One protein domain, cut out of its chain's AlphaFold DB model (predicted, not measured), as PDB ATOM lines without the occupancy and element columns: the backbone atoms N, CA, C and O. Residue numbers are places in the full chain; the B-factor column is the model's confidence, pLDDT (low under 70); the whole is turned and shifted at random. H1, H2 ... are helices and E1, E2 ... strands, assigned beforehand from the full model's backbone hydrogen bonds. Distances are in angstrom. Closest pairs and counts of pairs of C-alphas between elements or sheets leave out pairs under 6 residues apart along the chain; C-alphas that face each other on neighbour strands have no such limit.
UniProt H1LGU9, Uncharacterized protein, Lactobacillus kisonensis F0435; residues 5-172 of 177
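Overview. This is residues 5 to 172 of the 177 residues of an uncharacterized protein of Lactobacillus kisonensis F0435 (UniProt H1LGU9). A twisted sheet of five strands curls round one long helix, H4, and two more helices, H2 and H3, lie on either side of H4 in a layer over the same face of the sheet, whose other face is bare of named helices. At the E3 edge a small hairpin, E1 and E2, adds a second sheet, H1 packs on H2, and the long link from E3 to E4 winds round the outside. The 168 printed residues hold four named helices and seven named strands, in the order H1 E1 E2 H2 E3 E4 H3 E5 E6 H4 E7. The large sheet has the order E3 - E7 - E4 - E6 - E5, all antiparallel, and the class is mixed, helices and strands. The whole is compact, with a radius of gyration of the C-alphas of 15.9 A and spans of 45 by 38 by 29 A.

Arrangement. Begin in the large sheet with E7, residues 162 to 171, an inner strand. One neighbour is the edge strand E3, residues 59 to 67, antiparallel at 169 degrees; look for N 61 and O 169, 2.8 A apart. The other is E4, residues 96 to 106, antiparallel at 164 degrees, with N 102 and O 166 at 2.9 A. Next comes E6, residues 135 to 141, antiparallel to E4 at 143 degrees, with N 99 and O 138 at 2.9 A. E5, residues 130 to 132, is the other edge strand and forms a hairpin with E6, with N 137 and O 130 at 2.8 A. H4, residues 142 to 159, is on this sheet, which curls round it. H3, residues 112 to 124, is on the same face at a height over the sheet of 8.9 A, and touches H4 with residues 148 to 156 of H4 alone, at a shallow tilt of 31 degrees, opposite ways; the closest C-alphas are those of Ile 118 and Ala 152, 5.6 A. H2, residues 38 to 51, also on that face, is over E3 at a height over the sheet of 10.2 A, and touches H4 at a shallow tilt of 22 degrees, opposite ways, closest at the C-alphas of Val 42 and Asn 150, 6.4 A. These are two layers, helices on one face of a sheet. E4, H3, E5 and E6, H4, E7 are split strand-helix-strand units, two strands running the same way with another strand between them, each with a right-handed crossover. H1, residues 5 to 17, is not on the sheet; its residues 12 to 16 alone touch H2, at a steep tilt of 42 degrees, with the C-alphas of Ala 12 and Leu 51 closest at 5.1 A. The hairpin of E1, residues 24 to 27, and E2, residues 32 to 35, has N 26 and O 33 at 3.0 A; E2 and E3 are near each other. In H1, H2 and H4 each O i to N i+4 pair is within hydrogen-bond range; in H3 8 of 9 are.

Along the chain. Find C-alpha 5 at (-5.939, -61.680, 2.905), where H1 begins. E4, the longest strand, runs 31.8 A from C-alpha 96 at (-13.898, -43.584, 6.932), E3 26.3 A and E6 18.8 A. H4 covers 25.6 A, H2 19.8 A, H1 18.6 A and H3 18.5 A. E7 runs 29.8 A and ends at C-alpha 171, (-8.951, -48.449, 7.421).

Size, cuts and confidence. Look to Glu 89 and Ala 109 for the two C-alphas farthest apart, 47.8 A. The printed part has no cut. The link from E3 to E4, residues 68 to 95, is long. Mean pLDDT of the printed part is 93.4; residues 74 to 75 and 77 to 80 are under 70.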
ATOM      1  N   PHE A   5      -6.429 -62.804   3.719       97.19
ATOM      2  CA  PHE A   5      -5.939 -61.680   2.905       97.19
ATOM      3  C   PHE A   5      -5.977 -61.986   1.399       97.19
ATOM      4  O   PHE A   5      -6.402 -61.146   0.610       97.19
ATOM      5  N   ALA A   6      -5.599 -63.205   0.997       96.62
ATOM      6  CA  ALA A   6      -5.572 -63.601  -0.407       96.62
ATOM      7  C   ALA A   6      -6.975 -63.586  -1.032       96.62
ATOM      8  O   ALA A   6      -7.140 -63.097  -2.149       96.62
ATOM      9  N   GLY A   7      -7.989 -64.073  -0.309       97.69
ATOM     10  CA  GLY A   7      -9.377 -64.062  -0.769       97.69
ATOM     11  C   GLY A   7      -9.928 -62.645  -0.918       97.69
ATOM     12  O   GLY A   7     -10.553 -62.343  -1.927       97.69
ATOM     13  N   ILE A   8      -9.634 -61.761   0.042       97.81
ATOM     14  CA  ILE A   8     -10.041 -60.347  -0.001       97.81
ATOM     15  C   ILE A   8      -9.446 -59.648  -1.233       97.81
ATOM     16  O   ILE A   8     -10.178 -59.055  -2.023       97.81
ATOM     17  N   ILE A   9      -8.128 -59.771  -1.432       97.44
ATOM     18  CA  ILE A   9      -7.409 -59.098  -2.524       97.44
ATOM     19  C   ILE A   9      -7.853 -59.637  -3.889       97.44
ATOM     20  O   ILE A   9      -8.233 -58.871  -4.773       97.44
ATOM     21  N   THR A  10      -7.827 -60.960  -4.075       96.00
ATOM     22  CA  THR A  10      -8.118 -61.565  -5.385       96.00
ATOM     23  C   THR A  10      -9.582 -61.410  -5.789       96.00
ATOM     24  O   THR A  10      -9.862 -61.196  -6.965       96.00
ATOM     25  N   ASN A  11     -10.523 -61.439  -4.838       97.06
ATOM     26  CA  ASN A  11     -11.935 -61.202  -5.132       97.06
ATOM     27  C   ASN A  11     -12.213 -59.755  -5.572       97.06
ATOM     28  O   ASN A  11     -13.041 -59.540  -6.455       97.06
ATOM     29  N   ALA A  12     -11.529 -58.766  -4.987       97.06
ATOM     30  CA  ALA A  12     -11.638 -57.375  -5.428       97.06
ATOM     31  C   ALA A  12     -11.122 -57.205  -6.867       97.06
ATOM     32  O   ALA A  12     -11.819 -56.630  -7.701       97.06
ATOM     33  N   ILE A  13      -9.956 -57.783  -7.184       95.19
ATOM     34  CA  ILE A  13      -9.372 -57.743  -8.536       95.19
ATOM     35  C   ILE A  13     -10.299 -58.428  -9.551       95.19
ATOM     36  O   ILE A  13     -10.669 -57.817 -10.546       95.19
ATOM     37  N   HIS A  14     -10.772 -59.650  -9.280       95.19
ATOM     38  CA  HIS A  14     -11.653 -60.371 -10.210       95.19
ATOM     39  C   HIS A  14     -12.958 -59.624 -10.524       95.19
ATOM     40  O   HIS A  14     -13.449 -59.684 -11.652       95.19
ATOM     41  N   GLN A  15     -13.533 -58.929  -9.540       96.06
ATOM     42  CA  GLN A  15     -14.727 -58.111  -9.756       96.06
ATOM     43  C   GLN A  15     -14.446 -56.911 -10.668       96.06
ATOM     44  O   GLN A  15     -15.287 -56.582 -11.502       96.06
ATOM     45  N   LEU A  16     -13.271 -56.286 -10.552       95.00
ATOM     46  CA  LEU A  16     -12.859 -55.187 -11.430       95.00
ATOM     47  C   LEU A  16     -12.544 -55.674 -12.846       95.00
ATOM     48  O   LEU A  16     -12.991 -55.057 -13.813       95.00
ATOM     49  N   ASP A  17     -11.869 -56.817 -12.984       92.00
ATOM     50  CA  ASP A  17     -11.566 -57.442 -14.278       92.00
ATOM     51  C   ASP A  17     -12.840 -57.700 -15.093       92.00
ATOM     52  O   ASP A  17     -12.877 -57.507 -16.313       92.00
ATOM     53  N   ALA A  18     -13.920 -58.099 -14.412       92.88
ATOM     54  CA  ALA A  18     -15.213 -58.362 -15.032       92.88
ATOM     55  C   ALA A  18     -15.855 -57.110 -15.661       92.88
ATOM     56  O   ALA A  18     -16.647 -57.248 -16.597       92.88
ATOM     57  N   LEU A  19     -15.496 -55.903 -15.201       91.19
ATOM     58  CA  LEU A  19     -16.012 -54.639 -15.736       91.19
ATOM     59  C   LEU A  19     -15.411 -54.261 -17.091       91.19
ATOM     60  O   LEU A  19     -16.018 -53.473 -17.813       91.19
ATOM     61  N   LYS A  20     -14.237 -54.805 -17.443       87.81
ATOM     62  CA  LYS A  20     -13.528 -54.511 -18.705       87.81
ATOM     63  C   LYS A  20     -13.354 -53.007 -18.961       87.81
ATOM     64  O   LYS A  20     -13.563 -52.531 -20.077       87.81
ATOM     65  N   LEU A  21     -12.993 -52.263 -17.915       87.56
ATOM     66  CA  LEU A  21     -12.694 -50.836 -18.023       87.56
ATOM     67  C   LEU A  21     -11.515 -50.606 -18.985       87.56
ATOM     68  O   LEU A  21     -10.636 -51.467 -19.084       87.56
ATOM     69  N   PRO A  22     -11.452 -49.449 -19.668       90.50
ATOM     70  CA  PRO A  22     -10.373 -49.114 -20.598       90.50
ATOM     71  C   PRO A  22      -9.089 -48.699 -19.855       90.50
ATOM     72  O   PRO A  22      -8.585 -47.581 -19.975       90.50
ATOM     73  N   VAL A  23      -8.573 -49.607 -19.031       91.19
ATOM     74  CA  VAL A  23      -7.362 -49.450 -18.228       91.19
ATOM     75  C   VAL A  23      -6.508 -50.688 -18.465       91.19
ATOM     76  O   VAL A  23      -6.978 -51.817 -18.346       91.19
ATOM     77  N   TRP A  24      -5.251 -50.490 -18.853       92.69
ATOM     78  CA  TRP A  24      -4.299 -51.590 -18.897       92.69
ATOM     79  C   TRP A  24      -3.939 -51.962 -17.468       92.69
ATOM     80  O   TRP A  24      -3.751 -51.081 -16.627       92.69
ATOM     81  N   GLN A  25      -3.817 -53.254 -17.199       93.19
ATOM     82  CA  GLN A  25      -3.480 -53.728 -15.871       93.19
ATOM     83  C   GLN A  25      -2.530 -54.912 -15.904       93.19
ATOM     84  O   GLN A  25      -2.556 -55.735 -16.824       93.19
ATOM     85  N   LYS A  26      -1.730 -55.025 -14.848       93.81
ATOM     86  CA  LYS A  26      -0.884 -56.185 -14.597       93.81
ATOM     87  C   LYS A  26      -0.689 -56.381 -13.104       93.81
ATOM     88  O   LYS A  26      -0.192 -55.485 -12.425       93.81
ATOM     89  N   THR A  27      -1.034 -57.568 -12.625       95.31
ATOM     90  CA  THR A  27      -0.759 -58.011 -11.258       95.31
ATOM     91  C   THR A  27       0.485 -58.887 -11.237       95.31
ATOM     92  O   THR A  27       0.643 -59.783 -12.070       95.31
ATOM     93  N   ASP A  28       1.365 -58.635 -10.278       94.12
ATOM     94  CA  ASP A  28       2.514 -59.477  -9.969       94.12
ATOM     95  C   ASP A  28       2.577 -59.794  -8.467       94.12
ATOM     96  O   ASP A  28       1.582 -59.694  -7.752       94.12
ATOM     97  N   LEU A  29       3.737 -60.252  -7.992       93.81
ATOM     98  CA  LEU A  29       3.940 -60.623  -6.594       93.81
ATOM     99  C   LEU A  29       3.749 -59.445  -5.625       93.81
ATOM    100  O   LEU A  29       3.377 -59.663  -4.475       93.81
ATOM    101  N   PHE A  30       4.063 -58.227  -6.060       94.25
ATOM    102  CA  PHE A  30       4.162 -57.060  -5.192       94.25
ATOM    103  C   PHE A  30       2.953 -56.144  -5.312       94.25
ATOM    104  O   PHE A  30       2.562 -55.525  -4.325       94.25
ATOM    105  N   SER A  31       2.383 -56.018  -6.511       96.38
ATOM    106  CA  SER A  31       1.385 -54.987  -6.781       96.38
ATOM    107  C   SER A  31       0.447 -55.346  -7.928       96.38
ATOM    108  O   SER A  31       0.659 -56.303  -8.673       96.38
ATOM    109  N   THR A  32      -0.591 -54.527  -8.089       96.69
ATOM    110  CA  THR A  32      -1.307 -54.398  -9.359       96.69
ATOM    111  C   THR A  32      -1.033 -53.014  -9.923       96.69
ATOM    112  O   THR A  32      -1.303 -52.012  -9.268       96.69
ATOM    113  N   THR A  33      -0.480 -52.960 -11.131       95.94
ATOM    114  CA  THR A  33      -0.244 -51.713 -11.863       95.94
ATOM    115  C   THR A  33      -1.423 -51.438 -12.782       95.94
ATOM    116  O   THR A  33      -1.792 -52.320 -13.553       95.94
ATOM    117  N   TYR A  34      -1.952 -50.215 -12.744       94.69
ATOM    118  CA  TYR A  34      -2.984 -49.717 -13.654       94.69
ATOM    119  C   TYR A  34      -2.422 -48.570 -14.502       94.69
ATOM    120  O   TYR A  34      -1.808 -47.650 -13.963       94.69
ATOM    121  N   ARG A  35      -2.626 -48.608 -15.824       94.00
ATOM    122  CA  ARG A  35      -2.179 -47.564 -16.766       94.00
ATOM    123  C   ARG A  35      -3.305 -47.171 -17.715       94.00
ATOM    124  O   ARG A  35      -3.990 -48.025 -18.275       94.00
ATOM    125  N   GLY A  36      -3.486 -45.873 -17.930       92.44
ATOM    126  CA  GLY A  36      -4.511 -45.347 -18.828       92.44
ATOM    127  C   GLY A  36      -4.858 -43.898 -18.514       92.44
ATOM    128  O   GLY A  36      -4.086 -43.188 -17.870       92.44
ATOM    129  N   ARG A  37      -6.039 -43.472 -18.964       91.75
ATOM    130  CA  ARG A  37      -6.602 -42.159 -18.637       91.75
ATOM    131  C   ARG A  37      -6.744 -41.989 -17.115       91.75
ATOM    132  O   ARG A  37      -7.279 -42.882 -16.457       91.75
ATOM    133  N   GLN A  38      -6.303 -40.844 -16.582       94.06
ATOM    134  CA  GLN A  38      -6.242 -40.564 -15.142       94.06
ATOM    135  C   GLN A  38      -7.553 -40.889 -14.424       94.06
ATOM    136  O   GLN A  38      -7.539 -41.633 -13.453       94.06
ATOM    137  N   GLU A  39      -8.683 -40.388 -14.916       94.94
ATOM    138  CA  GLU A  39      -9.984 -40.557 -14.266       94.94
ATOM    139  C   GLU A  39     -10.370 -42.037 -14.161       94.94
ATOM    140  O   GLU A  39     -10.871 -42.481 -13.132       94.94
ATOM    141  N   ASN A  40     -10.072 -42.835 -15.191       94.62
ATOM    142  CA  ASN A  40     -10.337 -44.274 -15.174       94.62
ATOM    143  C   ASN A  40      -9.401 -45.008 -14.194       94.62
ATOM    144  O   ASN A  40      -9.853 -45.909 -13.489       94.62
ATOM    145  N   VAL A  41      -8.127 -44.601 -14.103       95.56
ATOM    146  CA  VAL A  41      -7.162 -45.147 -13.128       95.56
ATOM    147  C   VAL A  41      -7.560 -44.792 -11.693       95.56
ATOM    148  O   VAL A  41      -7.577 -45.655 -10.821       95.56
ATOM    149  N   VAL A  42      -7.930 -43.541 -11.427       97.12
ATOM    150  CA  VAL A  42      -8.364 -43.115 -10.090       97.12
ATOM    151  C   VAL A  42      -9.646 -43.852  -9.691       97.12
ATOM    152  O   VAL A  42      -9.720 -44.389  -8.586       97.12
ATOM    153  N   ASN A  43     -10.612 -43.976 -10.607       95.44
ATOM    154  CA  ASN A  43     -11.852 -44.709 -10.358       95.44
ATOM    155  C   ASN A  43     -11.604 -46.195 -10.055       95.44
ATOM    156  O   ASN A  43     -12.169 -46.713  -9.092       95.44
ATOM    157  N   ILE A  44     -10.767 -46.888 -10.842       96.50
ATOM    158  CA  ILE A  44     -10.526 -48.327 -10.641       96.50
ATOM    159  C   ILE A  44      -9.785 -48.597  -9.328       96.50
ATOM    160  O   ILE A  44     -10.123 -49.544  -8.621       96.50
ATOM    161  N   VAL A  45      -8.838 -47.731  -8.948       97.56
ATOM    162  CA  VAL A  45      -8.121 -47.850  -7.671       97.56
ATOM    163  C   VAL A  45      -9.057 -47.558  -6.492       97.56
ATOM    164  O   VAL A  45      -9.037 -48.305  -5.515       97.56
ATOM    165  N   LYS A  46      -9.944 -46.555  -6.599       98.00
ATOM    166  CA  LYS A  46     -10.977 -46.295  -5.583       98.00
ATOM    167  C   LYS A  46     -11.860 -47.520  -5.368       98.00
ATOM    168  O   LYS A  46     -12.016 -47.991  -4.242       98.00
ATOM    169  N   ALA A  47     -12.386 -48.070  -6.461       97.62
ATOM    170  CA  ALA A  47     -13.237 -49.249  -6.418       97.62
ATOM    171  C   ALA A  47     -12.492 -50.470  -5.856       97.62
ATOM    172  O   ALA A  47     -13.079 -51.233  -5.094       97.62
ATOM    173  N   ALA A  48     -11.194 -50.629  -6.140       97.44
ATOM    174  CA  ALA A  48     -10.370 -51.673  -5.531       97.44
ATOM    175  C   ALA A  48     -10.318 -51.543  -4.001       97.44
ATOM    176  O   ALA A  48     -10.534 -52.532  -3.299       97.44
ATOM    177  N   CYS A  49     -10.104 -50.332  -3.477       98.19
ATOM    178  CA  CYS A  49     -10.134 -50.069  -2.036       98.19
ATOM    179  C   CYS A  49     -11.517 -50.340  -1.419       98.19
ATOM    180  O   CYS A  49     -11.613 -50.864  -0.311       98.19
ATOM    181  N   GLN A  50     -12.597 -50.002  -2.121       98.19
ATOM    182  CA  GLN A  50     -13.959 -50.224  -1.630       98.19
ATOM    183  C   GLN A  50     -14.367 -51.705  -1.656       98.19
ATOM    184  O   GLN A  50     -15.029 -52.172  -0.737       98.19
ATOM    185  N   LEU A  51     -13.949 -52.462  -2.674       97.75
ATOM    186  CA  LEU A  51     -14.231 -53.897  -2.800       97.75
ATOM    187  C   LEU A  51     -13.387 -54.759  -1.855       97.75
ATOM    188  O   LEU A  51     -13.838 -55.816  -1.421       97.75
ATOM    189  N   ALA A  52     -12.162 -54.327  -1.551       97.38
ATOM    190  CA  ALA A  52     -11.288 -54.997  -0.592       97.38
ATOM    191  C   ALA A  52     -11.654 -54.683   0.871       97.38
ATOM    192  O   ALA A  52     -11.120 -55.302   1.792       97.38
ATOM    193  N   TYR A  53     -12.567 -53.738   1.106       97.38
ATOM    194  CA  TYR A  53     -13.021 -53.395   2.444       97.38
ATOM    195  C   TYR A  53     -13.768 -54.552   3.110       97.38
ATOM    196  O   TYR A  53     -14.605 -55.232   2.521       97.38
ATOM    197  N   THR A  54     -13.490 -54.755   4.393       96.12
ATOM    198  CA  THR A  54     -14.261 -55.644   5.259       96.12
ATOM    199  C   THR A  54     -14.327 -55.004   6.640       96.12
ATOM    200  O   THR A  54     -13.291 -54.658   7.205       96.12
ATOM    201  N   GLU A  55     -15.536 -54.852   7.187       92.12
ATOM    202  CA  GLU A  55     -15.828 -54.061   8.397       92.12
ATOM    203  C   GLU A  55     -14.937 -54.396   9.605       92.12
ATOM    204  O   GLU A  55     -14.511 -53.506  10.330       92.12
ATOM    205  N   SER A  56     -14.585 -55.667   9.800       92.00
ATOM    206  CA  SER A  56     -13.762 -56.123  10.929       92.00
ATOM    207  C   SER A  56     -12.284 -56.342  10.590       92.00
ATOM    208  O   SER A  56     -11.529 -56.876  11.404       92.00
ATOM    209  N   VAL A  57     -11.842 -55.959   9.390       97.19
ATOM    210  CA  VAL A  57     -10.474 -56.201   8.923       97.19
ATOM    211  C   VAL A  57      -9.733 -54.880   8.764       97.19
ATOM    212  O   VAL A  57     -10.036 -54.090   7.870       97.19
ATOM    213  N   HIS A  58      -8.693 -54.678   9.583       97.69
ATOM    214  CA  HIS A  58      -7.707 -53.613   9.348       97.69
ATOM    215  C   HIS A  58      -7.079 -53.788   7.963       97.69
ATOM    216  O   HIS A  58      -6.478 -54.827   7.688       97.69
ATOM    217  N   THR A  59      -7.218 -52.803   7.090       97.88
ATOM    218  CA  THR A  59      -6.649 -52.858   5.741       97.88
ATOM    219  C   THR A  59      -5.827 -51.608   5.490       97.88
ATOM    220  O   THR A  59      -6.229 -50.510   5.875       97.88
ATOM    221  N   VAL A  60      -4.660 -51.795   4.876       98.38
ATOM    222  CA  VAL A  60      -3.789 -50.707   4.435       98.38
ATOM    223  C   VAL A  60      -3.627 -50.806   2.926       98.38
ATOM    224  O   VAL A  60      -3.309 -51.877   2.410       98.38
ATOM    225  N   TYR A  61      -3.850 -49.693   2.236       98.38
ATOM    226  CA  TYR A  61      -3.605 -49.540   0.809       98.38
ATOM    227  C   TYR A  61      -2.365 -48.674   0.622       98.38
ATOM    228  O   TYR A  61      -2.362 -47.510   1.016       98.38
ATOM    229  N   GLU A  62      -1.324 -49.249   0.029       98.56
ATOM    230  CA  GLU A  62      -0.115 -48.532  -0.377       98.56
ATOM    231  C   GLU A  62      -0.200 -48.295  -1.885       98.56
ATOM    232  O   GLU A  62      -0.286 -49.247  -2.665       98.56
ATOM    233  N   LEU A  63      -0.232 -47.029  -2.292       98.56
ATOM    234  CA  LEU A  63      -0.442 -46.608  -3.672       98.56
ATOM    235  C   LEU A  63       0.696 -45.693  -4.121       98.56
ATOM    236  O   LEU A  63       1.225 -44.890  -3.352       98.56
ATOM    237  N   THR A  64       1.019 -45.762  -5.408       98.56
ATOM    238  CA  THR A  64       1.951 -44.834  -6.048       98.56
ATOM    239  C   THR A  64       1.343 -44.358  -7.356       98.56
ATOM    240  O   THR A  64       1.221 -45.126  -8.309       98.56
ATOM    241  N   PHE A  65       0.967 -43.083  -7.415       98.19
ATOM    242  CA  PHE A  65       0.576 -42.438  -8.664       98.19
ATOM    243  C   PHE A  65       1.805 -41.813  -9.311       98.19
ATOM    244  O   PHE A  65       2.602 -41.158  -8.641       98.19
ATOM    245  N   SER A  66       1.962 -41.988 -10.621       96.06
ATOM    246  CA  SER A  66       3.090 -41.426 -11.359       96.06
ATOM    247  C   SER A  66       2.680 -41.024 -12.767       96.06
ATOM    248  O   SER A  66       1.827 -41.660 -13.386       96.06
ATOM    249  N   LYS A  67       3.321 -39.972 -13.278       93.75
ATOM    250  CA  LYS A  67       3.275 -39.581 -14.687       93.75
ATOM    251  C   LYS A  67       4.587 -38.935 -15.096       93.75
ATOM    252  O   LYS A  67       5.160 -38.162 -14.334       93.75
ATOM    253  N   GLY A  68       4.992 -39.181 -16.344       90.31
ATOM    254  CA  GLY A  68       6.064 -38.439 -17.010       90.31
ATOM    255  C   GLY A  68       7.467 -38.969 -16.733       90.31
ATOM    256  O   GLY A  68       8.439 -38.236 -16.904       90.31
ATOM    257  N   CYS A  69       7.580 -40.230 -16.307       87.75
ATOM    258  CA  CYS A  69       8.863 -40.887 -16.096       87.75
ATOM    259  C   CYS A  69       9.713 -40.843 -17.386       87.75
ATOM    260  O   CYS A  69       9.234 -41.247 -18.451       87.75
ATOM    261  N   PRO A  70      10.971 -40.360 -17.338       79.81
ATOM    262  CA  PRO A  70      11.859 -40.385 -18.493       79.81
ATOM    263  C   PRO A  70      12.118 -41.822 -18.962       79.81
ATOM    264  O   PRO A  70      12.716 -42.619 -18.244       79.81
ATOM    265  N   GLY A  71      11.691 -42.139 -20.185       76.88
ATOM    266  CA  GLY A  71      11.769 -43.496 -20.733       76.88
ATOM    267  C   GLY A  71      10.496 -44.320 -20.549       76.88
ATOM    268  O   GLY A  71      10.506 -45.500 -20.898       76.88
ATOM    269  N   ASP A  72       9.410 -43.714 -20.052       79.12
ATOM    270  CA  ASP A  72       8.090 -44.320 -20.181       79.12
ATOM    271  C   ASP A  72       7.766 -44.557 -21.662       79.12
ATOM    272  O   ASP A  72       8.194 -43.809 -22.547       79.12
ATOM    273  N   THR A  73       7.063 -45.649 -21.930       70.50
ATOM    274  CA  THR A  73       6.806 -46.109 -23.295       70.50
ATOM    275  C   THR A  73       5.345 -45.933 -23.653       70.50
ATOM    276  O   THR A  73       4.464 -46.147 -22.816       70.50
ATOM    277  N   ASP A  74       5.100 -45.679 -24.939       64.56
ATOM    278  CA  ASP A  74       3.756 -45.667 -25.514       64.56
ATOM    279  C   ASP A  74       3.144 -47.090 -25.646       64.56
ATOM    280  O   ASP A  74       2.135 -47.295 -26.322       64.56
ATOM    281  N   ALA A  75       3.739 -48.110 -25.024       62.78
ATOM    282  CA  ALA A  75       3.167 -49.450 -24.919       62.78
ATOM    283  C   ALA A  75       2.323 -49.582 -23.638       62.78
ATOM    284  O   ALA A  75       2.391 -48.727 -22.755       62.78
ATOM    285  N   ASP A  76       1.534 -50.654 -23.516       71.00
ATOM    286  CA  ASP A  76       0.856 -51.035 -22.264       71.00
ATOM    287  C   ASP A  76      -0.061 -49.950 -21.663       71.00
ATOM    288  O   ASP A  76      -0.086 -49.730 -20.451       71.00
ATOM    289  N   HIS A  77      -0.812 -49.248 -22.516       64.88
ATOM    290  CA  HIS A  77      -1.860 -48.324 -22.096       64.88
ATOM    291  C   HIS A  77      -2.919 -48.140 -23.193       64.88
ATOM    292  O   HIS A  77      -2.635 -48.293 -24.381       64.88
ATOM    293  N   TYR A  78      -4.143 -47.802 -22.787       62.75
ATOM    294  CA  TYR A  78      -5.181 -47.324 -23.696       62.75
ATOM    295  C   TYR A  78      -5.137 -45.788 -23.704       62.75
ATOM    296  O   TYR A  78      -5.436 -45.150 -22.691       62.75
ATOM    297  N   LEU A  79      -4.703 -45.181 -24.812       61.97
ATOM    298  CA  LEU A  79      -4.683 -43.720 -24.958       61.97
ATOM    299  C   LEU A  79      -6.089 -43.189 -25.195       61.97
ATOM    300  O   LEU A  79      -6.757 -43.617 -26.129       61.97
ATOM    301  N   ASN A  80      -6.465 -42.158 -24.435       64.38
ATOM    302  CA  ASN A  80      -7.608 -41.290 -24.739       64.38
ATOM    303  C   ASN A  80      -8.969 -41.996 -24.869       64.38
ATOM    304  O   ASN A  80      -9.860 -41.479 -25.540       64.38
ATOM    305  N   GLU A  81      -9.149 -43.132 -24.197       79.88
ATOM    306  CA  GLU A  81     -10.459 -43.771 -24.070       79.88
ATOM    307  C   GLU A  81     -11.421 -42.902 -23.248       79.88
ATOM    308  O   GLU A  81     -11.007 -42.103 -22.395       79.88
ATOM    309  N   GLU A  82     -12.720 -43.053 -23.511       86.81
ATOM    310  CA  GLU A  82     -13.756 -42.316 -22.792       86.81
ATOM    311  C   GLU A  82     -13.726 -42.629 -21.289       86.81
ATOM    312  O   GLU A  82     -13.370 -43.726 -20.838       86.81
ATOM    313  N   ILE A  83     -14.118 -41.635 -20.486       90.19
ATOM    314  CA  ILE A  83     -14.311 -41.837 -19.052       90.19
ATOM    315  C   ILE A  83     -15.454 -42.837 -18.892       90.19
ATOM    316  O   ILE A  83     -16.591 -42.554 -19.269       90.19
ATOM    317  N   THR A  84     -15.148 -44.007 -18.339       87.62
ATOM    318  CA  THR A  84     -16.124 -45.085 -18.181       87.62
ATOM    319  C   THR A  84     -16.565 -45.150 -16.723       87.62
ATOM    320  O   THR A  84     -15.736 -45.418 -15.851       87.62
ATOM    321  N   PRO A  85     -17.855 -44.919 -16.420       86.94
ATOM    322  CA  PRO A  85     -18.359 -45.056 -15.061       86.94
ATOM    323  C   PRO A  85     -18.231 -46.496 -14.568       86.94
ATOM    324  O   PRO A  85     -18.624 -47.436 -15.262       86.94
ATOM    325  N   ILE A  86     -17.765 -46.660 -13.334       89.19
ATOM    326  CA  ILE A  86     -17.802 -47.945 -12.637       89.19
ATOM    327  C   ILE A  86     -19.226 -48.191 -12.151       89.19
ATOM    328  O   ILE A  86     -19.807 -47.354 -11.463       89.19
ATOM    329  N   LYS A  87     -19.801 -49.335 -12.528       89.31
ATOM    330  CA  LYS A  87     -21.162 -49.723 -12.150       89.31
ATOM    331  C   LYS A  87     -21.156 -51.133 -11.580       89.31
ATOM    332  O   LYS A  87     -20.840 -52.080 -12.291       89.31
ATOM    333  N   PHE A  88     -21.560 -51.243 -10.323       90.81
ATOM    334  CA  PHE A  88     -21.880 -52.501  -9.660       90.81
ATOM    335  C   PHE A  88     -23.392 -52.587  -9.426       90.81
ATOM    336  O   PHE A  88     -24.094 -51.577  -9.472       90.81
ATOM    337  N   GLU A  89     -23.907 -53.796  -9.194       90.00
ATOM    338  CA  GLU A  89     -25.327 -54.008  -8.858       90.00
ATOM    339  C   GLU A  89     -25.710 -53.401  -7.499       90.00
ATOM    340  O   GLU A  89     -26.883 -53.145  -7.236       90.00
ATOM    341  N   HIS A  90     -24.716 -53.172  -6.644       91.12
ATOM    342  CA  HIS A  90     -24.843 -52.549  -5.335       91.12
ATOM    343  C   HIS A  90     -23.952 -51.308  -5.254       91.12
ATOM    344  O   HIS A  90     -22.957 -51.190  -5.971       91.12
ATOM    345  N   GLU A  91     -24.303 -50.387  -4.361       92.88
ATOM    346  CA  GLU A  91     -23.439 -49.256  -4.035       92.88
ATOM    347  C   GLU A  91     -22.206 -49.747  -3.276       92.88
ATOM    348  O   GLU A  91     -22.305 -50.535  -2.331       92.88
ATOM    349  N   LEU A  92     -21.038 -49.279  -3.707       96.12
ATOM    350  CA  LEU A  92     -19.798 -49.518  -2.987       96.12
ATOM    351  C   LEU A  92     -19.757 -48.648  -1.722       96.12
ATOM    352  O   LEU A  92     -20.243 -47.516  -1.741       96.12
ATOM    353  N   PRO A  93     -19.186 -49.149  -0.616       96.44
ATOM    354  CA  PRO A  93     -19.190 -48.428   0.649       96.44
ATOM    355  C   PRO A  93     -18.344 -47.151   0.578       96.44
ATOM    356  O   PRO A  93     -17.214 -47.173   0.083       96.44
ATOM    357  N   ASN A  94     -18.848 -46.058   1.156       97.12
ATOM    358  CA  ASN A  94     -18.023 -44.894   1.470       97.12
ATOM    359  C   ASN A  94     -17.457 -45.041   2.890       97.12
ATOM    360  O   ASN A  94     -18.194 -45.009   3.877       97.12
ATOM    361  N   ILE A  95     -16.152 -45.281   2.984       95.62
ATOM    362  CA  ILE A  95     -15.495 -45.780   4.194       95.62
ATOM    363  C   ILE A  95     -14.719 -44.644   4.871       95.62
ATOM    364  O   ILE A  95     -13.996 -43.935   4.169       95.62
ATOM    365  N   PRO A  96     -14.794 -44.477   6.205       96.50
ATOM    366  CA  PRO A  96     -13.898 -43.584   6.932       96.50
ATOM    367  C   PRO A  96     -12.444 -44.052   6.828       96.50
ATOM    368  O   PRO A  96     -12.141 -45.223   7.067       96.50
ATOM    369  N   VAL A  97     -11.534 -43.139   6.502       97.06
ATOM    370  CA  VAL A  97     -10.120 -43.448   6.286       97.06
ATOM    371  C   VAL A  97      -9.200 -42.446   6.975       97.06
ATOM    372  O   VAL A  97      -9.489 -41.250   7.061       97.06
ATOM    373  N   ALA A  98      -8.042 -42.940   7.409       97.81
ATOM    374  CA  ALA A  98      -6.875 -42.117   7.695       97.81
ATOM    375  C   ALA A  98      -5.858 -42.316   6.571       97.81
ATOM    376  O   ALA A  98      -5.616 -43.442   6.140       97.81
ATOM    377  N   CYS A  99      -5.252 -41.240   6.090       98.44
ATOM    378  CA  CYS A  99      -4.319 -41.284   4.974       98.44
ATOM    379  C   CYS A  99      -3.055 -40.491   5.305       98.44
ATOM    380  O   CYS A  99      -3.105 -39.499   6.026       98.44
ATOM    381  N   LYS A 100      -1.917 -40.898   4.749       98.38
ATOM    382  CA  LYS A 100      -0.759 -40.019   4.568       98.38
ATOM    383  C   LYS A 100      -0.319 -40.061   3.112       98.38
ATOM    384  O   LYS A 100      -0.414 -41.111   2.481       98.38
ATOM    385  N   TYR A 101       0.191 -38.951   2.598       98.62
ATOM    386  CA  TYR A 101       0.827 -38.931   1.288       98.62
ATOM    387  C   TYR A 101       2.093 -38.078   1.271       98.62
ATOM    388  O   TYR A 101       2.240 -37.129   2.043       98.62
ATOM    389  N   SER A 102       2.990 -38.413   0.352       98.25
ATOM    390  CA  SER A 102       4.192 -37.654   0.022       98.25
ATOM    391  C   SER A 102       4.175 -37.350  -1.471       98.25
ATOM    392  O   SER A 102       3.820 -38.207  -2.281       98.25
ATOM    393  N   PHE A 103       4.535 -36.124  -1.844       97.50
ATOM    394  CA  PHE A 103       4.515 -35.675  -3.233       97.50
ATOM    395  C   PHE A 103       5.912 -35.259  -3.687       97.50
ATOM    396  O   PHE A 103       6.580 -34.456  -3.033       97.50
ATOM    397  N   TYR A 104       6.333 -35.795  -4.827       96.00
ATOM    398  CA  TYR A 104       7.654 -35.600  -5.402       96.00
ATOM    399  C   TYR A 104       7.508 -35.026  -6.809       96.00
ATOM    400  O   TYR A 104       7.117 -35.740  -7.732       96.00
ATOM    401  N   ALA A 105       7.841 -33.747  -6.986       95.06
ATOM    402  CA  ALA A 105       7.999 -33.149  -8.307       95.06
ATOM    403  C   ALA A 105       9.469 -33.244  -8.730       95.06
ATOM    404  O   ALA A 105      10.367 -32.789  -8.019       95.06
ATOM    405  N   PHE A 106       9.728 -33.847  -9.886       92.12
ATOM    406  CA  PHE A 106      11.084 -34.064 -10.376       92.12
ATOM    407  C   PHE A 106      11.476 -33.016 -11.413       92.12
ATOM    408  O   PHE A 106      10.733 -32.728 -12.351       92.12
ATOM    409  N   GLY A 107      12.705 -32.508 -11.289       86.88
ATOM    410  CA  GLY A 107      13.278 -31.557 -12.245       86.88
ATOM    411  C   GLY A 107      12.785 -30.118 -12.090       86.88
ATOM    412  O   GLY A 107      13.111 -29.294 -12.942       86.88
ATOM    413  N   ASP A 108      12.049 -29.817 -11.018       82.88
ATOM    414  CA  ASP A 108      11.616 -28.468 -10.657       82.88
ATOM    415  C   ASP A 108      12.323 -28.000  -9.376       82.88
ATOM    416  O   ASP A 108      12.378 -28.727  -8.384       82.88
ATOM    417  N   ALA A 109      12.892 -26.794  -9.402       82.94
ATOM    418  CA  ALA A 109      13.553 -26.185  -8.249       82.94
ATOM    419  C   ALA A 109      12.569 -25.445  -7.323       82.94
ATOM    420  O   ALA A 109      12.872 -25.263  -6.146       82.94
ATOM    421  N   ASP A 110      11.394 -25.067  -7.834       87.12
ATOM    422  CA  ASP A 110      10.364 -24.295  -7.130       87.12
ATOM    423  C   ASP A 110       9.178 -25.171  -6.670       87.12
ATOM    424  O   ASP A 110       8.125 -24.650  -6.289       87.12
ATOM    425  N   TYR A 111       9.377 -26.496  -6.617       90.62
ATOM    426  CA  TYR A 111       8.350 -27.513  -6.346       90.62
ATOM    427  C   TYR A 111       7.526 -27.303  -5.066       90.62
ATOM    428  O   TYR A 111       6.430 -27.843  -4.915       90.62
ATOM    429  N   MET A 112       8.047 -26.537  -4.106       93.56
ATOM    430  CA  MET A 112       7.352 -26.256  -2.851       93.56
ATOM    431  C   MET A 112       6.037 -25.498  -3.064       93.56
ATOM    432  O   MET A 112       5.106 -25.704  -2.289       93.56
ATOM    433  N   LYS A 113       5.932 -24.663  -4.110       94.31
ATOM    434  CA  LYS A 113       4.677 -23.964  -4.445       94.31
ATOM    435  C   LYS A 113       3.605 -24.940  -4.927       94.31
ATOM    436  O   LYS A 113       2.440 -24.793  -4.561       94.31
ATOM    437  N   ASP A 114       3.998 -25.947  -5.704       94.81
ATOM    438  CA  ASP A 114       3.081 -26.991  -6.161       94.81
ATOM    439  C   ASP A 114       2.616 -27.859  -4.990       94.81
ATOM    440  O   ASP A 114       1.426 -28.143  -4.869       94.81
ATOM    441  N   ILE A 115       3.530 -28.219  -4.077       94.50
ATOM    442  CA  ILE A 115       3.179 -28.943  -2.846       94.50
ATOM    443  C   ILE A 115       2.190 -28.129  -2.007       94.50
ATOM    444  O   ILE A 115       1.179 -28.672  -1.575       94.50
ATOM    445  N   GLU A 116       2.439 -26.834  -1.797       95.50
ATOM    446  CA  GLU A 116       1.521 -25.958  -1.059       95.50
ATOM    447  C   GLU A 116       0.132 -25.926  -1.713       95.50
ATOM    448  O   GLU A 116      -0.884 -26.072  -1.032       95.50
ATOM    449  N   LYS A 117       0.067 -25.813  -3.046       96.62
ATOM    450  CA  LYS A 117      -1.203 -25.842  -3.778       96.62
ATOM    451  C   LYS A 117      -1.939 -27.176  -3.607       96.62
ATOM    452  O   LYS A 117      -3.145 -27.162  -3.358       96.62
ATOM    453  N   ILE A 118      -1.226 -28.298  -3.694       97.25
ATOM    454  CA  ILE A 118      -1.769 -29.653  -3.512       97.25
ATOM    455  C   ILE A 118      -2.255 -29.883  -2.071       97.25
ATOM    456  O   ILE A 118      -3.259 -30.564  -1.869       97.25
ATOM    457  N   VAL A 119      -1.592 -29.307  -1.064       97.38
ATOM    458  CA  VAL A 119      -2.062 -29.349   0.332       97.38
ATOM    459  C   VAL A 119      -3.345 -28.532   0.495       97.38
ATOM    460  O   VAL A 119      -4.310 -29.033   1.064       97.38
ATOM    461  N   ASN A 120      -3.398 -27.319  -0.062       97.19
ATOM    462  CA  ASN A 120      -4.583 -26.459   0.025       97.19
ATOM    463  C   ASN A 120      -5.818 -27.086  -0.649       97.19
ATOM    464  O   ASN A 120      -6.923 -26.956  -0.139       97.19
ATOM    465  N   MET A 121      -5.638 -27.839  -1.742       97.81
ATOM    466  CA  MET A 121      -6.728 -28.611  -2.360       97.81
ATOM    467  C   MET A 121      -7.342 -29.649  -1.406       97.81
ATOM    468  O   MET A 121      -8.533 -29.931  -1.496       97.81
ATOM    469  N   ALA A 122      -6.554 -30.225  -0.492       97.38
ATOM    470  CA  ALA A 122      -7.073 -31.167   0.499       97.38
ATOM    471  C   ALA A 122      -7.918 -30.456   1.573       97.38
ATOM    472  O   ALA A 122      -8.944 -30.987   1.998       97.38
ATOM    473  N   GLU A 123      -7.509 -29.252   1.982       94.25
ATOM    474  CA  GLU A 123      -8.275 -28.389   2.894       94.25
ATOM    475  C   GLU A 123      -9.638 -28.028   2.282       94.25
ATOM    476  O   GLU A 123     -10.670 -28.206   2.926       94.25
ATOM    477  N   ASP A 124      -9.658 -27.627   1.005       93.75
ATOM    478  CA  ASP A 124     -10.884 -27.270   0.272       93.75
ATOM    479  C   ASP A 124     -11.878 -28.448   0.163       93.75
ATOM    480  O   ASP A 124     -13.089 -28.243   0.037       93.75
ATOM    481  N   LYS A 125     -11.381 -29.691   0.241       93.44
ATOM    482  CA  LYS A 125     -12.171 -30.936   0.263       93.44
ATOM    483  C   LYS A 125     -12.574 -31.387   1.669       93.44
ATOM    484  O   LYS A 125     -13.222 -32.419   1.807       93.44
ATOM    485  N   GLY A 126     -12.200 -30.646   2.713       94.12
ATOM    486  CA  GLY A 126     -12.512 -30.989   4.101       94.12
ATOM    487  C   GLY A 126     -11.723 -32.187   4.646       94.12
ATOM    488  O   GLY A 126     -12.174 -32.823   5.596       94.12
ATOM    489  N   LEU A 127     -10.553 -32.498   4.069       97.69
ATOM    490  CA  LEU A 127      -9.727 -33.654   4.449       97.69
ATOM    491  C   LEU A 127      -8.757 -33.389   5.620       97.69
ATOM    492  O   LEU A 127      -7.913 -34.236   5.921       97.69
ATOM    493  N   ASN A 128      -8.866 -32.227   6.273       95.69
ATOM    494  CA  ASN A 128      -8.092 -31.812   7.453       95.69
ATOM    495  C   ASN A 128      -6.578 -32.116   7.341       95.69
ATOM    496  O   ASN A 128      -6.062 -32.939   8.105       95.69
ATOM    497  N   PRO A 129      -5.858 -31.523   6.370       97.50
ATOM    498  CA  PRO A 129      -4.428 -31.728   6.207       97.50
ATOM    499  C   PRO A 129      -3.612 -31.356   7.448       97.50
ATOM    500  O   PRO A 129      -3.604 -30.222   7.920       97.50
ATOM    501  N   GLU A 130      -2.834 -32.321   7.924       97.31
ATOM    502  CA  GLU A 130      -1.897 -32.172   9.032       97.31
ATOM    503  C   GLU A 130      -0.469 -32.450   8.556       97.31
ATOM    504  O   GLU A 130      -0.191 -33.440   7.874       97.31
ATOM    505  N   GLY A 131       0.473 -31.595   8.954       95.44
ATOM    506  CA  GLY A 131       1.890 -31.829   8.693       95.44
ATOM    507  C   GLY A 131       2.419 -33.026   9.485       95.44
ATOM    508  O   GLY A 131       2.279 -33.095  10.705       95.44
ATOM    509  N   MET A 132       3.092 -33.946   8.799       92.88
ATOM    510  CA  MET A 132       3.859 -35.046   9.378       92.88
ATOM    511  C   MET A 132       5.293 -34.975   8.834       92.88
ATOM    512  O   MET A 132       5.549 -34.405   7.773       92.88
ATOM    513  N   HIS A 133       6.274 -35.537   9.543       94.19
ATOM    514  CA  HIS A 133       7.617 -35.627   8.973       94.19
ATOM    515  C   HIS A 133       7.568 -36.376   7.634       94.19
ATOM    516  O   HIS A 133       7.189 -37.544   7.585       94.19
ATOM    517  N   TYR A 134       7.971 -35.673   6.569       95.12
ATOM    518  CA  TYR A 134       8.068 -36.165   5.189       95.12
ATOM    519  C   TYR A 134       6.737 -36.449   4.475       95.12
ATOM    520  O   TYR A 134       6.762 -36.951   3.353       95.12
ATOM    521  N   ALA A 135       5.591 -36.122   5.078       97.88
ATOM    522  CA  ALA A 135       4.273 -36.414   4.515       97.88
ATOM    523  C   ALA A 135       3.205 -35.421   4.995       97.88
ATOM    524  O   ALA A 135       3.364 -34.752   6.015       97.88
ATOM    525  N   THR A 136       2.079 -35.396   4.294       98.25
ATOM    526  CA  THR A 136       0.842 -34.760   4.748       98.25
ATOM    527  C   THR A 136      -0.134 -35.853   5.153       98.25
ATOM    528  O   THR A 136      -0.393 -36.778   4.382       98.25
ATOM    529  N   LYS A 137      -0.666 -35.769   6.369       98.25
ATOM    530  CA  LYS A 137      -1.724 -36.647   6.868       98.25
ATOM    531  C   LYS A 137      -3.084 -36.042   6.523       98.25
ATOM    532  O   LYS A 137      -3.255 -34.838   6.644       98.25
ATOM    533  N   LEU A 138      -4.028 -36.880   6.114       98.38
ATOM    534  CA  LEU A 138      -5.408 -36.538   5.781       98.38
ATOM    535  C   LEU A 138      -6.369 -37.445   6.562       98.38
ATOM    536  O   LEU A 138      -6.042 -38.597   6.866       98.38
ATOM    537  N   THR A 139      -7.570 -36.952   6.846       97.38
ATOM    538  CA  THR A 139      -8.673 -37.738   7.422       97.38
ATOM    539  C   THR A 139      -9.967 -37.415   6.693       97.38
ATOM    540  O   THR A 139     -10.217 -36.261   6.364       97.38
ATOM    541  N   GLY A 140     -10.793 -38.424   6.426       96.62
ATOM    542  CA  GLY A 140     -12.037 -38.215   5.692       96.62
ATOM    543  C   GLY A 140     -12.673 -39.517   5.244       96.62
ATOM    544  O   GLY A 140     -12.533 -40.546   5.908       96.62
ATOM    545  N   SER A 141     -13.373 -39.468   4.117       97.44
ATOM    546  CA  SER A 141     -13.990 -40.632   3.490       97.44
ATOM    547  C   SER A 141     -13.196 -41.090   2.262       97.44
ATOM    548  O   SER A 141     -12.438 -40.310   1.681       97.44
ATOM    549  N   ILE A 142     -13.329 -42.361   1.869       97.88
ATOM    550  CA  ILE A 142     -12.650 -42.891   0.677       97.88
ATOM    551  C   ILE A 142     -13.085 -42.136  -0.588       97.88
ATOM    552  O   ILE A 142     -12.261 -41.922  -1.473       97.88
ATOM    553  N   ASP A 143     -14.342 -41.689  -0.669       97.38
ATOM    554  CA  ASP A 143     -14.819 -40.921  -1.819       97.38
ATOM    555  C   ASP A 143     -14.180 -39.529  -1.877       97.38
ATOM    556  O   ASP A 143     -13.577 -39.191  -2.896       97.38
ATOM    557  N   ASP A 144     -14.202 -38.768  -0.775       97.81
ATOM    558  CA  ASP A 144     -13.596 -37.427  -0.725       97.81
ATOM    559  C   ASP A 144     -12.084 -37.482  -0.996       97.81
ATOM    560  O   ASP A 144     -11.522 -36.623  -1.680       97.81
ATOM    561  N   LEU A 145     -11.419 -38.523  -0.482       98.38
ATOM    562  CA  LEU A 145      -9.983 -38.724  -0.645       98.38
ATOM    563  C   LEU A 145      -9.599 -38.982  -2.109       98.38
ATOM    564  O   LEU A 145      -8.613 -38.429  -2.596       98.38
ATOM    565  N   PHE A 146     -10.365 -39.804  -2.826       98.31
ATOM    566  CA  PHE A 146     -10.090 -40.085  -4.236       98.31
ATOM    567  C   PHE A 146     -10.541 -38.955  -5.168       98.31
ATOM    568  O   PHE A 146      -9.883 -38.723  -6.184       98.31
ATOM    569  N   ASP A 147     -11.582 -38.200  -4.807       97.94
ATOM    570  CA  ASP A 147     -11.932 -36.951  -5.492       97.94
ATOM    571  C   ASP A 147     -10.797 -35.926  -5.375       97.94
ATOM    572  O   ASP A 147     -10.411 -35.300  -6.366       97.94
ATOM    573  N   TYR A 148     -10.208 -35.804  -4.181       98.50
ATOM    574  CA  TYR A 148      -9.002 -35.015  -3.953       98.50
ATOM    575  C   TYR A 148      -7.820 -35.506  -4.797       98.50
ATOM    576  O   TYR A 148      -7.188 -34.698  -5.479       98.50
ATOM    577  N   PHE A 149      -7.526 -36.811  -4.809       98.56
ATOM    578  CA  PHE A 149      -6.433 -37.339  -5.630       98.56
ATOM    579  C   PHE A 149      -6.645 -37.046  -7.111       98.56
ATOM    580  O   PHE A 149      -5.699 -36.641  -7.781       98.56
ATOM    581  N   ASN A 150      -7.866 -37.177  -7.632       98.00
ATOM    582  CA  ASN A 150      -8.138 -36.830  -9.022       98.00
ATOM    583  C   ASN A 150      -7.836 -35.348  -9.313       98.00
ATOM    584  O   ASN A 150      -7.253 -35.021 -10.348       98.00
ATOM    585  N   GLU A 151      -8.198 -34.442  -8.407       98.19
ATOM    586  CA  GLU A 151      -7.955 -33.004  -8.564       98.19
ATOM    587  C   GLU A 151      -6.462 -32.658  -8.465       98.19
ATOM    588  O   GLU A 151      -5.917 -31.983  -9.342       98.19
ATOM    589  N   ALA A 152      -5.773 -33.200  -7.459       98.19
ATOM    590  CA  ALA A 152      -4.342 -33.003  -7.256       98.19
ATOM    591  C   ALA A 152      -3.510 -33.565  -8.422       98.19
ATOM    592  O   ALA A 152      -2.571 -32.914  -8.886       98.19
ATOM    593  N   LEU A 153      -3.870 -34.746  -8.939       98.06
ATOM    594  CA  LEU A 153      -3.216 -35.340 -10.107       98.06
ATOM    595  C   LEU A 153      -3.479 -34.525 -11.376       98.06
ATOM    596  O   LEU A 153      -2.549 -34.366 -12.163       98.06
ATOM    597  N   SER A 154      -4.679 -33.959 -11.549       97.38
ATOM    598  CA  SER A 154      -4.994 -33.076 -12.684       97.38
ATOM    599  C   SER A 154      -4.123 -31.820 -12.672       97.38
ATOM    600  O   SER A 154      -3.489 -31.495 -13.674       97.38
ATOM    601  N   TYR A 155      -4.004 -31.166 -11.514       97.56
ATOM    602  CA  TYR A 155      -3.093 -30.036 -11.342       97.56
ATOM    603  C   TYR A 155      -1.641 -30.434 -11.642       97.56
ATOM    604  O   TYR A 155      -0.965 -29.801 -12.454       97.56
ATOM    605  N   ALA A 156      -1.169 -31.540 -11.066       96.38
ATOM    606  CA  ALA A 156       0.177 -32.030 -11.324       96.38
ATOM    607  C   ALA A 156       0.407 -32.366 -12.810       96.38
ATOM    608  O   ALA A 156       1.482 -32.097 -13.338       96.38
ATOM    609  N   HIS A 157      -0.596 -32.901 -13.516       93.56
ATOM    610  CA  HIS A 157      -0.514 -33.192 -14.947       93.56
ATOM    611  C   HIS A 157      -0.262 -31.946 -15.795       93.56
ATOM    612  O   HIS A 157       0.451 -32.055 -16.799       93.56
ATOM    613  N   GLU A 158      -0.884 -30.827 -15.430       94.56
ATOM    614  CA  GLU A 158      -0.829 -29.560 -16.160       94.56
ATOM    615  C   GLU A 158       0.449 -28.774 -15.860       94.56
ATOM    616  O   GLU A 158       0.999 -28.123 -16.751       94.56
ATOM    617  N   HIS A 159       0.941 -28.856 -14.623       94.44
ATOM    618  CA  HIS A 159       2.021 -28.000 -14.137       94.44
ATOM    619  C   HIS A 159       3.380 -28.700 -14.036       94.44
ATOM    620  O   HIS A 159       4.411 -28.048 -14.201       94.44
ATOM    621  N   ILE A 160       3.411 -30.021 -13.834       94.19
ATOM    622  CA  ILE A 160       4.636 -30.761 -13.525       94.19
ATOM    623  C   ILE A 160       4.904 -31.825 -14.593       94.19
ATOM    624  O   ILE A 160       4.064 -32.664 -14.923       94.19
ATOM    625  N   ARG A 161       6.126 -31.820 -15.137       92.00
ATOM    626  CA  ARG A 161       6.519 -32.755 -16.206       92.00
ATOM    627  C   ARG A 161       6.614 -34.197 -15.731       92.00
ATOM    628  O   ARG A 161       6.160 -35.082 -16.446       92.00
ATOM    629  N   HIS A 162       7.226 -34.412 -14.572       94.44
ATOM    630  CA  HIS A 162       7.401 -35.723 -13.961       94.44
ATOM    631  C   HIS A 162       7.126 -35.614 -12.469       94.44
ATOM    632  O   HIS A 162       7.779 -34.831 -11.777       94.44
ATOM    633  N   TYR A 163       6.182 -36.406 -11.976       96.38
ATOM    634  CA  TYR A 163       5.887 -36.455 -10.555       96.38
ATOM    635  C   TYR A 163       5.570 -37.873 -10.082       96.38
ATOM    636  O   TYR A 163       5.190 -38.753 -10.864       96.38
ATOM    637  N   VAL A 164       5.706 -38.059  -8.771       97.56
ATOM    638  CA  VAL A 164       5.250 -39.235  -8.032       97.56
ATOM    639  C   VAL A 164       4.480 -38.771  -6.797       97.56
ATOM    640  O   VAL A 164       4.923 -37.870  -6.091       97.56
ATOM    641  N   MET A 165       3.335 -39.395  -6.531       98.38
ATOM    642  CA  MET A 165       2.593 -39.261  -5.279       98.38
ATOM    643  C   MET A 165       2.509 -40.636  -4.620       98.38
ATOM    644  O   MET A 165       1.876 -41.544  -5.158       98.38
ATOM    645  N   GLU A 166       3.155 -40.787  -3.469       98.69
ATOM    646  CA  GLU A 166       3.076 -41.993  -2.643       98.69
ATOM    647  C   GLU A 166       1.994 -41.802  -1.590       98.69
ATOM    648  O   GLU A 166       1.972 -40.777  -0.911       98.69
ATOM    649  N   VAL A 167       1.092 -42.770  -1.459       98.81
ATOM    650  CA  VAL A 167      -0.088 -42.681  -0.599       98.81
ATOM    651  C   VAL A 167      -0.203 -43.951   0.230       98.81
ATOM    652  O   VAL A 167      -0.183 -45.052  -0.307       98.81
ATOM    653  N   THR A 168      -0.424 -43.786   1.528       98.75
ATOM    654  CA  THR A 168      -0.813 -44.865   2.435       98.75
ATOM    655  C   THR A 168      -2.192 -44.552   3.002       98.75
ATOM    656  O   THR A 168      -2.357 -43.544   3.690       98.75
ATOM    657  N   ILE A 169      -3.172 -45.420   2.768       98.62
ATOM    658  CA  ILE A 169      -4.534 -45.310   3.306       98.62
ATOM    659  C   ILE A 169      -4.740 -46.433   4.319       98.62
ATOM    660  O   ILE A 169      -4.516 -47.593   3.996       98.62
ATOM    661  N   SER A 170      -5.190 -46.113   5.527       98.19
ATOM    662  CA  SER A 170      -5.472 -47.072   6.594       98.19
ATOM    663  C   SER A 170      -6.948 -47.041   6.975       98.19
ATOM    664  O   SER A 170      -7.527 -45.976   7.197       98.19
ATOM    665  N   VAL A 171      -7.536 -48.229   7.102       97.38
ATOM    666  CA  VAL A 171      -8.951 -48.449   7.421       97.38
ATOM    667  C   VAL A 171      -9.067 -49.470   8.542       97.38
ATOM    668  O   VAL A 171      -8.393 -50.494   8.489       97.38
ATOM    669  N   ASN A 172      -9.930 -49.234   9.533       96.19
ATOM    670  CA  ASN A 172     -10.137 -50.133  10.681       96.19
ATOM    671  C   ASN A 172      -8.844 -50.415  11.476       96.19
ATOM    672  O   ASN A 172      -8.623 -51.544  11.914       96.19
TER     673      ASN A 172